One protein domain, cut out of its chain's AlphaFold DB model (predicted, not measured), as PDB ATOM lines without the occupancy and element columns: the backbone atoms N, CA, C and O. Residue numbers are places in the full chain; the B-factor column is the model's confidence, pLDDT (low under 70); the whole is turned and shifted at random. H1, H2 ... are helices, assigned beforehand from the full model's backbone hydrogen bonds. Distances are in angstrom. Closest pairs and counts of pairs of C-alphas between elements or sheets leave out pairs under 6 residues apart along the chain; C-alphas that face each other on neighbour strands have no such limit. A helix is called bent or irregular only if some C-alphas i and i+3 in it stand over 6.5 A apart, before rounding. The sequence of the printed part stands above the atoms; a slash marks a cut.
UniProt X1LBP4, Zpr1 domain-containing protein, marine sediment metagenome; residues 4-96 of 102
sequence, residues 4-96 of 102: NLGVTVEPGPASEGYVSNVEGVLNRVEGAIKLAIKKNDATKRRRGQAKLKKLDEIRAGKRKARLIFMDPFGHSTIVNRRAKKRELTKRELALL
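What this domain is: This is residues 4 to 96 of the 102 residues of the protein "Zpr1 domain-containing protein" of marine sediment metagenome (UniProt X1LBP4). A hairpin of two long helices, H1 and H2, side by side and running opposite ways, makes one end of the domain, and away from it lies a looped, extended stretch of chain, residues 60 to 89, that folds back on itself near residues 73 to 75 and again near residues 80 to 82 and leads to the short helix H3. Before the hairpin, residues 4 to 21 make a wide loop, of which residues 11 to 16 stick out. The printed part has 93 residues, with three named helices in the order H1, H2, H3 and no named strand; the class is all helix, though under half of the residues, 40 of the 93, are in named elements. The whole is only just loose, close to compact, with a radius of gyration of the C-alphas of 14.9 A, and its C-alphas span 40 by 31 by 25 A along their three main axes.

How they stand to each other: The printed part begins with residues 4 to 21, which hold no named element, and residues 11 to 16 of this stretch stand free, with no C-alpha that is 8 or more residues away along the chain within 10 A. Helix H1, residues 22 to 37, comes next, and a tight link of 4 residues joins it to helix H2, residues 42 to 59. H1 and H2 touch, with 12 pairs of C-alphas within 8 A. Their closest C-alphas are those of Ile 37 and Arg 45, 5.1 A apart. Their lines stand at a shallow tilt of 10 degrees, opposite ways, and their centres are 11.0 A apart. The two form a helical hairpin, two helices that follow each other in the chain, touch and run opposite ways. A long link of 30 residues, 60 to 89, joins H2 to helix H3, residues 90 to 95. H3 touches no helix: H1 and H3 are apart, and so are H2 and H3, with no C-alpha of the one within 8 A of the other. In H1, H2 and H3 every O i to N i+4 pair is within hydrogen-bond range.

Where its parts are: The printed part begins at Asn 4, whose C-alpha is at (7.283, 52.099, 38.520). H1, residues 22 to 37, runs from Val 22, C-alpha at (19.887, 44.718, 32.920), to Ile 37, and is 23.0 A long from first to last C-alpha. H2, residues 42 to 59, is the longest helix with 18 residues; it runs from Ala 42, C-alpha at (-2.404, 60.604, 19.939), to Arg 59, over 25.7 A. H3, residues 90 to 95, has 6 residues and measures 8.9 A from the C-alpha of Lys 90 to that of Leu 95, the latter at (-2.437, 35.756, 37.448). None of the three helices is bent or irregular.

The domain as a whole: The two C-alphas farthest apart, those of Asp 41 and Arg 81, are 42.6 A from each other. The first and last printed C-alphas, those of Asn 4 and Leu 96, are 19.3 A apart. Residues 4 to 21 have C-alphas 5 to 18 A from the mean of all C-alphas, and those of residues 60 to 89 lie 7 to 20 A from it. Of the two links between helices, H1 to H2 is tight and H2 to H3 is long. The printed part has no cut; in the full chain of 102 residues it begins at residue 4 and ends at residue 96. The mean pLDDT of the printed part of this model is 91.1, and no printed residue is under 70; the mean is 93 for H1, 94 for H2 and 89 for H3.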
ATOM      1  N   ASN A   4       7.301  50.629  38.531       79.19
ATOM      2  CA  ASN A   4       7.283  52.099  38.520       79.19
ATOM      3  C   ASN A   4       7.069  52.689  37.111       79.19
ATOM      4  O   ASN A   4       6.760  53.874  36.967       79.19
ATOM      5  N   LEU A   5       7.247  51.869  36.070       83.62
ATOM      6  CA  LEU A   5       7.033  52.238  34.673       83.62
ATOM      7  C   LEU A   5       5.630  51.845  34.176       83.62
ATOM      8  O   LEU A   5       5.204  52.303  33.113       83.62
ATOM      9  N   GLY A   6       4.909  51.002  34.927       84.38
ATOM     10  CA  GLY A   6       3.639  50.416  34.500       84.38
ATOM     11  C   GLY A   6       3.797  49.600  33.216       84.38
ATOM     12  O   GLY A   6       3.003  49.752  32.283       84.38
ATOM     13  N   VAL A   7       4.882  48.826  33.118       87.06
ATOM     14  CA  VAL A   7       5.175  47.973  31.959       87.06
ATOM     15  C   VAL A   7       5.308  46.526  32.407       87.06
ATOM     16  O   VAL A   7       6.156  46.189  33.239       87.06
ATOM     17  N   THR A   8       4.503  45.670  31.792       89.38
ATOM     18  CA  THR A   8       4.588  44.216  31.904       89.38
ATOM     19  C   THR A   8       4.934  43.667  30.530       89.38
ATOM     20  O   THR A   8       4.422  44.149  29.522       89.38
ATOM     21  N   VAL A   9       5.855  42.711  30.503       86.75
ATOM     22  CA  VAL A   9       6.251  41.983  29.298       86.75
ATOM     23  C   VAL A   9       6.001  40.521  29.606       86.75
ATOM     24  O   VAL A   9       6.482  40.034  30.629       86.75
ATOM     25  N   GLU A  10       5.233  39.874  28.742       87.62
ATOM     26  CA  GLU A  10       4.904  38.455  28.818       87.62
ATOM     27  C   GLU A  10       5.461  37.770  27.566       87.62
ATOM     28  O   GLU A  10       5.400  38.362  26.480       87.62
ATOM     29  N   PRO A  11       6.046  36.568  27.693       84.69
ATOM     30  CA  PRO A  11       6.479  35.804  26.536       84.69
ATOM     31  C   PRO A  11       5.262  35.371  25.707       84.69
ATOM     32  O   PRO A  11       4.253  34.918  26.242       84.69
ATOM     33  N   GLY A  12       5.360  35.517  24.386       82.94
ATOM     34  CA  GLY A  12       4.452  34.875  23.433       82.94
ATOM     35  C   GLY A  12       4.939  33.477  23.019       82.94
ATOM     36  O   GLY A  12       6.076  33.123  23.337       82.94
ATOM     37  N   PRO A  13       4.140  32.714  22.250       82.69
ATOM     38  CA  PRO A  13       4.455  31.333  21.851       82.69
ATOM     39  C   PRO A  13       5.791  31.158  21.118       82.69
ATOM     40  O   PRO A  13       6.441  30.134  21.260       82.69
ATOM     41  N   ALA A  14       6.213  32.173  20.361       85.94
ATOM     42  CA  ALA A  14       7.470  32.182  19.610       85.94
ATOM     43  C   ALA A  14       8.637  32.828  20.385       85.94
ATOM     44  O   ALA A  14       9.602  33.291  19.782       85.94
ATOM     45  N   SER A  15       8.530  32.973  21.711       84.44
ATOM     46  CA  SER A  15       9.603  33.579  22.506       84.44
ATOM     47  C   SER A  15      10.711  32.574  22.773       84.44
ATOM     48  O   SER A  15      10.455  31.472  23.245       84.44
ATOM     49  N   GLU A  16      11.947  32.996  22.547       87.38
ATOM     50  CA  GLU A  16      13.143  32.213  22.847       87.38
ATOM     51  C   GLU A  16      13.738  32.587  24.210       87.38
ATOM     52  O   GLU A  16      13.451  33.653  24.776       87.38
ATOM     53  N   GLY A  17      14.612  31.715  24.718       89.12
ATOM     54  CA  GLY A  17      15.445  32.011  25.878       89.12
ATOM     55  C   GLY A  17      16.284  33.271  25.653       89.12
ATOM     56  O   GLY A  17      16.773  33.530  24.557       89.12
ATOM     57  N   TYR A  18      16.443  34.079  26.700       90.38
ATOM     58  CA  TYR A  18      17.128  35.365  26.603       90.38
ATOM     59  C   TYR A  18      18.159  35.520  27.719       90.38
ATOM     60  O   TYR A  18      17.802  35.633  28.891       90.38
ATOM     61  N   VAL A  19      19.438  35.562  27.340       94.56
ATOM     62  CA  VAL A  19      20.563  35.817  28.248       94.56
ATOM     63  C   VAL A  19      21.083  37.226  27.983       94.56
ATOM     64  O   VAL A  19      21.473  37.556  26.865       94.56
ATOM     65  N   SER A  20      21.046  38.090  28.998       95.25
ATOM     66  CA  SER A  20      21.497  39.479  28.871       95.25
ATOM     67  C   SER A  20      21.789  40.115  30.231       95.25
ATOM     68  O   SER A  20      21.561  39.513  31.281       95.25
ATOM     69  N   ASN A  21      22.270  41.356  30.205       95.12
ATOM     70  CA  ASN A  21      22.372  42.222  31.375       95.12
ATOM     71  C   ASN A  21      21.085  43.050  31.566       95.12
ATOM     72  O   ASN A  21      20.108  42.928  30.819       95.12
ATOM     73  N   VAL A  22      21.063  43.895  32.601       92.81
ATOM     74  CA  VAL A  22      19.887  44.718  32.920       92.81
ATOM     75  C   VAL A  22      19.613  45.723  31.800       92.81
ATOM     76  O   VAL A  22      18.463  45.916  31.415       92.81
ATOM     77  N   GLU A  23      20.654  46.325  31.236       93.44
ATOM     78  CA  GLU A  23      20.579  47.311  30.162       93.44
ATOM     79  C   GLU A  23      19.948  46.719  28.895       93.44
ATOM     80  O   GLU A  23      19.059  47.335  28.303       93.44
ATOM     81  N   GLY A  24      20.325  45.494  28.523       95.06
ATOM     82  CA  GLY A  24      19.741  44.764  27.398       95.06
ATOM     83  C   GLY A  24      18.250  44.487  27.591       95.06
ATOM     84  O   GLY A  24      17.449  44.713  26.681       95.06
ATOM     85  N   VAL A  25      17.840  44.123  28.811       93.50
ATOM     86  CA  VAL A  25      16.416  43.996  29.165       93.50
ATOM     87  C   VAL A  25      15.687  45.338  29.007       93.50
ATOM     88  O   VAL A  25      14.593  45.373  28.438       93.50
ATOM     89  N   LEU A  26      16.277  46.455  29.452       94.62
ATOM     90  CA  LEU A  26      15.686  47.790  29.273       94.62
ATOM     91  C   LEU A  26      15.568  48.173  27.787       94.62
ATOM     92  O   LEU A  26      14.544  48.723  27.388       94.62
ATOM     93  N   ASN A  27      16.558  47.830  26.956       94.44
ATOM     94  CA  ASN A  27      16.518  48.042  25.503       94.44
ATOM     95  C   ASN A  27      15.367  47.276  24.843       94.44
ATOM     96  O   ASN A  27      14.636  47.835  24.022       94.44
ATOM     97  N   ARG A  28      15.139  46.022  25.245       92.38
ATOM     98  CA  ARG A  28      14.011  45.229  24.737       92.38
ATOM     99  C   ARG A  28      12.663  45.832  25.138       92.38
ATOM    100  O   ARG A  28      11.747  45.893  24.318       92.38
ATOM    101  N   VAL A  29      12.553  46.327  26.372       93.44
ATOM    102  CA  VAL A  29      11.362  47.053  26.841       93.44
ATOM    103  C   VAL A  29      11.126  48.318  26.015       93.44
ATOM    104  O   VAL A  29       9.996  48.573  25.600       93.44
ATOM    105  N   GLU A  30      12.173  49.098  25.746       94.88
ATOM    106  CA  GLU A  30      12.083  50.292  24.905       94.88
ATOM    107  C   GLU A  30      11.544  49.961  23.509       94.88
ATOM    108  O   GLU A  30      10.609  50.612  23.035       94.88
ATOM    109  N   GLY A  31      12.092  48.918  22.877       93.50
ATOM    110  CA  GLY A  31      11.646  48.436  21.571       93.50
ATOM    111  C   GLY A  31      10.167  48.051  21.569       93.50
ATOM    112  O   GLY A  31       9.420  48.489  20.693       93.50
ATOM    113  N   ALA A  32       9.716  47.322  22.595       90.81
ATOM    114  CA  ALA A  32       8.310  46.957  22.752       90.81
ATOM    115  C   ALA A  32       7.398  48.188  22.902       90.81
ATOM    116  O   ALA A  32       6.347  48.256  22.266       90.81
ATOM    117  N   ILE A  33       7.804  49.196  23.687       92.56
ATOM    118  CA  ILE A  33       7.034  50.442  23.841       92.56
ATOM    119  C   ILE A  33       6.968  51.207  22.512       92.56
ATOM    120  O   ILE A  33       5.885  51.652  22.126       92.56
ATOM    121  N   LYS A  34       8.095  51.345  21.796       93.69
ATOM    122  CA  LYS A  34       8.160  52.024  20.489       93.69
ATOM    123  C   LYS A  34       7.269  51.340  19.454       93.69
ATOM    124  O   LYS A  34       6.503  52.017  18.767       93.69
ATOM    125  N   LEU A  35       7.327  50.010  19.379       91.06
ATOM    126  CA  LEU A  35       6.466  49.221  18.501       91.06
ATOM    127  C   LEU A  35       4.991  49.433  18.854       91.06
ATOM    128  O   LEU A  35       4.187  49.738  17.972       91.06
ATOM    129  N   ALA A  36       4.657  49.360  20.144       88.75
ATOM    130  CA  ALA A  36       3.295  49.533  20.625       88.75
ATOM    131  C   ALA A  36       2.716  50.913  20.289       88.75
ATOM    132  O   ALA A  36       1.519  51.006  20.068       88.75
ATOM    133  N   ILE A  37       3.500  51.992  20.203       92.50
ATOM    134  CA  ILE A  37       2.957  53.329  19.887       92.50
ATOM    135  C   ILE A  37       2.977  53.710  18.402       92.50
ATOM    136  O   ILE A  37       2.362  54.717  18.040       92.50
ATOM    137  N   LYS A  38       3.641  52.935  17.533       89.56
ATOM    138  CA  LYS A  38       3.901  53.308  16.128       89.56
ATOM    139  C   LYS A  38       2.626  53.625  15.329       89.56
ATOM    140  O   LYS A  38       2.614  54.595  14.578       89.56
ATOM    141  N   LYS A  39       1.544  52.861  15.523       84.12
ATOM    142  CA  LYS A  39       0.255  53.010  14.811       84.12
ATOM    143  C   LYS A  39      -0.937  53.259  15.748       84.12
ATOM    144  O   LYS A  39      -2.021  52.742  15.522       84.12
ATOM    145  N   ASN A  40      -0.732  53.999  16.836       87.44
ATOM    146  CA  ASN A  40      -1.789  54.273  17.813       87.44
ATOM    147  C   ASN A  40      -2.265  55.734  17.792       87.44
ATOM    148  O   ASN A  40      -1.629  56.607  17.198       87.44
ATOM    149  N   ASP A  41      -3.397  55.993  18.448       89.06
ATOM    150  CA  ASP A  41      -3.949  57.338  18.619       89.06
ATOM    151  C   ASP A  41      -2.998  58.273  19.399       89.06
ATOM    152  O   ASP A  41      -2.049  57.840  20.069       89.06
ATOM    153  N   ALA A  42      -3.238  59.584  19.302       90.19
ATOM    154  CA  ALA A  42      -2.404  60.604  19.939       90.19
ATOM    155  C   ALA A  42      -2.282  60.411  21.463       90.19
ATOM    156  O   ALA A  42      -1.203  60.594  22.032       90.19
ATOM    157  N   THR A  43      -3.354  59.968  22.122       90.25
ATOM    158  CA  THR A  43      -3.395  59.748  23.571       90.25
ATOM    159  C   THR A  43      -2.482  58.599  23.992       90.25
ATOM    160  O   THR A  43      -1.671  58.744  24.914       90.25
ATOM    161  N   LYS A  44      -2.567  57.454  23.311       88.88
ATOM    162  CA  LYS A  44      -1.708  56.287  23.545       88.88
ATOM    163  C   LYS A  44      -0.254  56.587  23.200       88.88
ATOM    164  O   LYS A  44       0.633  56.209  23.968       88.88
ATOM    165  N   ARG A  45      -0.003  57.332  22.118       92.81
ATOM    166  CA  ARG A  45       1.345  57.788  21.749       92.81
ATOM    167  C   ARG A  45       1.967  58.648  22.851       92.81
ATOM    168  O   ARG A  45       3.069  58.334  23.301       92.81
ATOM    169  N   ARG A  46       1.231  59.639  23.372       93.50
ATOM    170  CA  ARG A  46       1.669  60.487  24.497       93.50
ATOM    171  C   ARG A  46       1.997  59.663  25.743       93.50
ATOM    172  O   ARG A  46       3.025  59.876  26.385       93.50
ATOM    173  N   ARG A  47       1.148  58.686  26.088       92.12
ATOM    174  CA  ARG A  47       1.386  57.788  27.234       92.12
ATOM    175  C   ARG A  47       2.657  56.955  27.057       92.12
ATOM    176  O   ARG A  47       3.419  56.819  28.011       92.12
ATOM    177  N   GLY A  48       2.907  56.409  25.867       93.88
ATOM    178  CA  GLY A  48       4.133  55.650  25.606       93.88
ATOM    179  C   GLY A  48       5.386  56.523  25.610       93.88
ATOM    180  O   GLY A  48       6.376  56.133  26.219       93.88
ATOM    181  N   GLN A  49       5.330  57.737  25.054       94.81
ATOM    182  CA  GLN A  49       6.430  58.710  25.136       94.81
ATOM    183  C   GLN A  49       6.778  59.064  26.589       94.81
ATOM    184  O   GLN A  49       7.951  59.083  26.957       94.81
ATOM    185  N   ALA A  50       5.775  59.248  27.453       94.81
ATOM    186  CA  ALA A  50       6.009  59.467  28.879       94.81
ATOM    187  C   ALA A  50       6.697  58.264  29.561       94.81
ATOM    188  O   ALA A  50       7.514  58.451  30.464       94.81
ATOM    189  N   LYS A  51       6.394  57.028  29.134       94.88
ATOM    190  CA  LYS A  51       7.092  55.823  29.618       94.88
ATOM    191  C   LYS A  51       8.532  55.754  29.111       94.88
ATOM    192  O   LYS A  51       9.406  55.420  29.903       94.88
ATOM    193  N   LEU A  52       8.787  56.112  27.850       95.69
ATOM    194  CA  LEU A  52      10.142  56.186  27.289       95.69
ATOM    195  C   LEU A  52      11.005  57.190  28.066       95.69
ATOM    196  O   LEU A  52      12.061  56.818  28.559       95.69
ATOM    197  N   LYS A  53      10.490  58.396  28.340       95.69
ATOM    198  CA  LYS A  53      11.205  59.391  29.159       95.69
ATOM    199  C   LYS A  53      11.580  58.857  30.548       95.69
ATOM    200  O   LYS A  53      12.695  59.051  31.020       95.69
ATOM    201  N   LYS A  54      10.653  58.165  31.217       95.25
ATOM    202  CA  LYS A  54      10.930  57.535  32.520       95.25
ATOM    203  C   LYS A  54      11.974  56.417  32.412       95.25
ATOM    204  O   LYS A  54      12.740  56.234  33.352       95.25
ATOM    205  N   LEU A  55      11.990  55.665  31.309       95.12
ATOM    206  CA  LEU A  55      12.990  54.629  31.045       95.12
ATOM    207  C   LEU A  55      14.386  55.241  30.874       95.12
ATOM    208  O   LEU A  55      15.343  54.725  31.448       95.12
ATOM    209  N   ASP A  56      14.485  56.377  30.186       95.44
ATOM    210  CA  ASP A  56      15.743  57.113  30.021       95.44
ATOM    211  C   ASP A  56      16.255  57.675  31.354       95.44
ATOM    212  O   ASP A  56      17.437  57.559  31.669       95.44
ATOM    213  N   GLU A  57      15.363  58.199  32.201       95.69
ATOM    214  CA  GLU A  57      15.713  58.614  33.567       95.69
ATOM    215  C   GLU A  57      16.240  57.444  34.417       95.69
ATOM    216  O   GLU A  57      17.137  57.639  35.238       95.69
ATOM    217  N   ILE A  58      15.705  56.229  34.228       94.56
ATOM    218  CA  ILE A  58      16.192  55.020  34.912       94.56
ATOM    219  C   ILE A  58      17.593  54.654  34.419       94.56
ATOM    220  O   ILE A  58      18.477  54.416  35.240       94.56
ATOM    221  N   ARG A  59      17.817  54.653  33.099       92.88
ATOM    222  CA  ARG A  59      19.135  54.364  32.505       92.88
ATOM    223  C   ARG A  59      20.200  55.363  32.935       92.88
ATOM    224  O   ARG A  59      21.320  54.970  33.228       92.88
ATOM    225  N   ALA A  60      19.838  56.640  33.026       94.88
ATOM    226  CA  ALA A  60      20.732  57.700  33.479       94.88
ATOM    227  C   ALA A  60      20.977  57.688  35.004       94.88
ATOM    228  O   ALA A  60      21.603  58.607  35.523       94.88
ATOM    229  N   GLY A  61      20.421  56.722  35.747       93.88
ATOM    230  CA  GLY A  61      20.544  56.646  37.206       93.88
ATOM    231  C   GLY A  61      19.754  57.717  37.972       93.88
ATOM    232  O   GLY A  61      19.825  57.776  39.197       93.88
ATOM    233  N   LYS A  62      18.955  58.539  37.280       96.06
ATOM    234  CA  LYS A  62      18.164  59.642  37.859       96.06
ATOM    235  C   LYS A  62      16.869  59.160  38.517       96.06
ATOM    236  O   LYS A  62      16.235  59.901  39.263       96.06
ATOM    237  N   ARG A  63      16.451  57.919  38.244       93.06
ATOM    238  CA  ARG A  63      15.231  57.313  38.792       93.06
ATOM    239  C   ARG A  63      15.459  55.854  39.178       93.06
ATOM    240  O   ARG A  63      15.908  55.048  38.373       93.06
ATOM    241  N   LYS A  64      15.051  55.476  40.394       91.62
ATOM    242  CA  LYS A  64      15.058  54.071  40.837       91.62
ATOM    243  C   LYS A  64      13.889  53.289  40.227       91.62
ATOM    244  O   LYS A  64      12.747  53.760  40.199       91.62
ATOM    245  N   ALA A  65      14.157  52.054  39.817       90.81
ATOM    246  CA  ALA A  65      13.153  51.109  39.343       90.81
ATOM    247  C   ALA A  65      13.341  49.730  39.976       90.81
ATOM    248  O   ALA A  65      14.438  49.359  40.387       90.81
ATOM    249  N   ARG A  66      12.245  48.970  40.044       91.44
ATOM    250  CA  ARG A  66      12.248  47.569  40.459       91.44
ATOM    251  C   ARG A  66      11.933  46.704  39.248       91.44
ATOM    252  O   ARG A  66      10.859  46.841  38.661       91.44
ATOM    253  N   LEU A  67      12.874  45.837  38.897       91.69
ATOM    254  CA  LEU A  67      12.698  44.809  37.884       91.69
ATOM    255  C   LEU A  67      12.291  43.511  38.581       91.69
ATOM    256  O   LEU A  67      12.971  43.059  39.499       91.69
ATOM    257  N   ILE A  68      11.152  42.958  38.175       92.56
ATOM    258  CA  ILE A  68      10.582  41.737  38.751       92.56
ATOM    259  C   ILE A  68      10.410  40.718  37.629       92.56
ATOM    260  O   ILE A  68       9.733  41.010  36.638       92.56
ATOM    261  N   PHE A  69      10.992  39.537  37.808       91.94
ATOM    262  CA  PHE A  69      10.756  38.367  36.968       91.94
ATOM    263  C   PHE A  69       9.853  37.412  37.740       91.94
ATOM    264  O   PHE A  69      10.140  37.083  38.888       91.94
ATOM    265  N   MET A  70       8.740  37.034  37.122       91.88
ATOM    266  CA  MET A  70       7.792  36.068  37.664       91.88
ATOM    267  C   MET A  70       7.828  34.875  36.721       91.88
ATOM    268  O   MET A  70       7.267  34.944  35.632       91.88
ATOM    269  N   ASP A  71       8.574  33.849  37.109       91.44
ATOM    270  CA  ASP A  71       8.768  32.645  36.311       91.44
ATOM    271  C   ASP A  71       8.108  31.460  37.029       91.44
ATOM    272  O   ASP A  71       8.608  31.054  38.082       91.44
ATOM    273  N   PRO A  72       6.988  30.929  36.507       89.81
ATOM    274  CA  PRO A  72       6.278  29.819  37.133       89.81
ATOM    275  C   PRO A  72       7.051  28.493  37.075       89.81
ATOM    276  O   PRO A  72       6.766  27.613  37.880       89.81
ATOM    277  N   PHE A  73       8.030  28.355  36.174       87.69
ATOM    278  CA  PHE A  73       8.831  27.136  36.002       87.69
ATOM    279  C   PHE A  73      10.208  27.232  36.670       87.69
ATOM    280  O   PHE A  73      10.891  26.229  36.849       87.69
ATOM    281  N   GLY A  74      10.621  28.437  37.075       88.31
ATOM    282  CA  GLY A  74      11.859  28.656  37.821       88.31
ATOM    283  C   GLY A  74      13.145  28.546  36.992       88.31
ATOM    284  O   GLY A  74      14.219  28.398  37.574       88.31
ATOM    285  N   HIS A  75      13.061  28.651  35.665       89.62
ATOM    286  CA  HIS A  75      14.208  28.583  34.750       89.62
ATOM    287  C   HIS A  75      15.015  29.897  34.689       89.62
ATOM    288  O   HIS A  75      16.178  29.919  34.289       89.62
ATOM    289  N   SER A  76      14.414  31.009  35.103       91.69
ATOM    290  CA  SER A  76      15.008  32.344  35.074       91.69
ATOM    291  C   SER A  76      15.966  32.569  36.243       91.69
ATOM    292  O   SER A  76      15.654  32.267  37.396       91.69
ATOM    293  N   THR A  77      17.112  33.197  35.963       91.94
ATOM    294  CA  THR A  77      18.132  33.527  36.972       91.94
ATOM    295  C   THR A  77      18.654  34.952  36.790       91.94
ATOM    296  O   THR A  77      18.889  35.401  35.673       91.94
ATOM    297  N   ILE A  78      18.868  35.665  37.903       94.44
ATOM    298  CA  ILE A  78      19.584  36.948  37.932       94.44
ATOM    299  C   ILE A  78      20.888  36.743  38.695       94.44
ATOM    300  O   ILE A  78      20.874  36.505  39.903       94.44
ATOM    301  N   VAL A  79      22.016  36.905  38.008       93.31
ATOM    302  CA  VAL A  79      23.346  36.790  38.614       93.31
ATOM    303  C   VAL A  79      23.719  38.119  39.277       93.31
ATOM    304  O   VAL A  79      24.405  38.963  38.706       93.31
ATOM    305  N   ASN A  80      23.195  38.362  40.481       92.88
ATOM    306  CA  ASN A  80      23.552  39.532  41.285       92.88
ATOM    307  C   ASN A  80      23.342  39.265  42.780       92.88
ATOM    308  O   ASN A  80      22.257  38.856  43.182       92.88
ATOM    309  N   ARG A  81      24.324  39.604  43.624       92.00
ATOM    310  CA  ARG A  81      24.239  39.427  45.089       92.00
ATOM    311  C   ARG A  81      23.066  40.176  45.736       92.00
ATOM    312  O   ARG A  81      22.602  39.800  46.804       92.00
ATOM    313  N   ARG A  82      22.596  41.261  45.114       89.38
ATOM    314  CA  ARG A  82      21.456  42.058  45.600       89.38
ATOM    315  C   ARG A  82      20.107  41.558  45.077       89.38
ATOM    316  O   ARG A  82      19.078  42.114  45.462       89.38
ATOM    317  N   ALA A  83      20.094  40.567  44.184       92.56
ATOM    318  CA  ALA A  83      18.855  39.982  43.698       92.56
ATOM    319  C   ALA A  83      18.168  39.211  44.831       92.56
ATOM    320  O   ALA A  83      18.814  38.525  45.618       92.56
ATOM    321  N   LYS A  84      16.843  39.332  44.913       93.50
ATOM    322  CA  LYS A  84      16.026  38.589  45.875       93.50
ATOM    323  C   LYS A  84      15.216  37.549  45.114       93.50
ATOM    324  O   LYS A  84      14.485  37.917  44.196       93.50
ATOM    325  N   LYS A  85      15.334  36.281  45.511       92.56
ATOM    326  CA  LYS A  85      14.536  35.160  44.997       92.56
ATOM    327  C   LYS A  85      13.564  34.708  46.082       92.56
ATOM    328  O   LYS A  85      13.927  34.660  47.252       92.56
ATOM    329  N   ARG A  86      12.330  34.409  45.687       94.25
ATOM    330  CA  ARG A  86      11.312  33.769  46.524       94.25
ATOM    331  C   ARG A  86      10.360  32.982  45.638       94.25
ATOM    332  O   ARG A  86      10.300  33.241  44.435       94.25
ATOM    333  N   GLU A  87       9.590  32.097  46.245       93.06
ATOM    334  CA  GLU A  87       8.494  31.422  45.563       93.06
ATOM    335  C   GLU A  87       7.353  32.393  45.233       93.06
ATOM    336  O   GLU A  87       7.130  33.405  45.920       93.06
ATOM    337  N   LEU A  88       6.645  32.089  44.146       92.75
ATOM    338  CA  LEU A  88       5.417  32.774  43.774       92.75
ATOM    339  C   LEU A  88       4.275  32.284  44.664       92.75
ATOM    340  O   LEU A  88       4.118  31.093  44.915       92.75
ATOM    341  N   THR A  89       3.444  33.213  45.123       93.50
ATOM    342  CA  THR A  89       2.226  32.855  45.858       93.50
ATOM    343  C   THR A  89       1.198  32.218  44.921       93.50
ATOM    344  O   THR A  89       1.186  32.484  43.718       93.50
ATOM    345  N   LYS A  90       0.246  31.453  45.476       90.38
ATOM    346  CA  LYS A  90      -0.878  30.887  44.703       90.38
ATOM    347  C   LYS A  90      -1.636  31.951  43.894       90.38
ATOM    348  O   LYS A  90      -2.038  31.696  42.765       90.38
ATOM    349  N   ARG A  91      -1.802  33.156  44.459       90.06
ATOM    350  CA  ARG A  91      -2.453  34.291  43.782       90.06
ATOM    351  C   ARG A  91      -1.627  34.815  42.610       90.06
ATOM    352  O   ARG A  91      -2.192  35.097  41.565       90.06
ATOM    353  N   GLU A  92      -0.312  34.941  42.775       90.50
ATOM    354  CA  GLU A  92       0.576  35.377  41.691       90.50
ATOM    355  C   GLU A  92       0.613  34.354  40.557       90.50
ATOM    356  O   GLU A  92       0.491  34.746  39.404       90.50
ATOM    357  N   LEU A  93       0.690  33.058  40.875       89.38
ATOM    358  CA  LEU A  93       0.633  31.987  39.876       89.38
ATOM    359  C   LEU A  93      -0.671  32.018  39.073       89.38
ATOM    360  O   LEU A  93      -0.634  31.912  37.852       89.38
ATOM    361  N   ALA A  94      -1.812  32.224  39.738       86.44
ATOM    362  CA  ALA A  94      -3.114  32.311  39.078       86.44
ATOM    363  C   ALA A  94      -3.245  33.513  38.120       86.44
ATOM    364  O   ALA A  94      -4.080  33.485  37.218       86.44
ATOM    365  N   LEU A  95      -2.442  34.567  38.306       85.00
ATOM    366  CA  LEU A  95      -2.437  35.756  37.448       85.00
ATOM    367  C   LEU A  95      -1.523  35.617  36.221       85.00
ATOM    368  O   LEU A  95      -1.619  36.434  35.307       85.00
ATOM    369  N   LEU A  96      -0.637  34.617  36.184       84.38
ATOM    370  CA  LEU A  96       0.272  34.399  35.062       84.38
ATOM    371  C   LEU A  96      -0.411  33.562  33.976       84.38
ATOM    372  O   LEU A  96      -0.912  32.464  34.223       84.38
TER     373      LEU A  96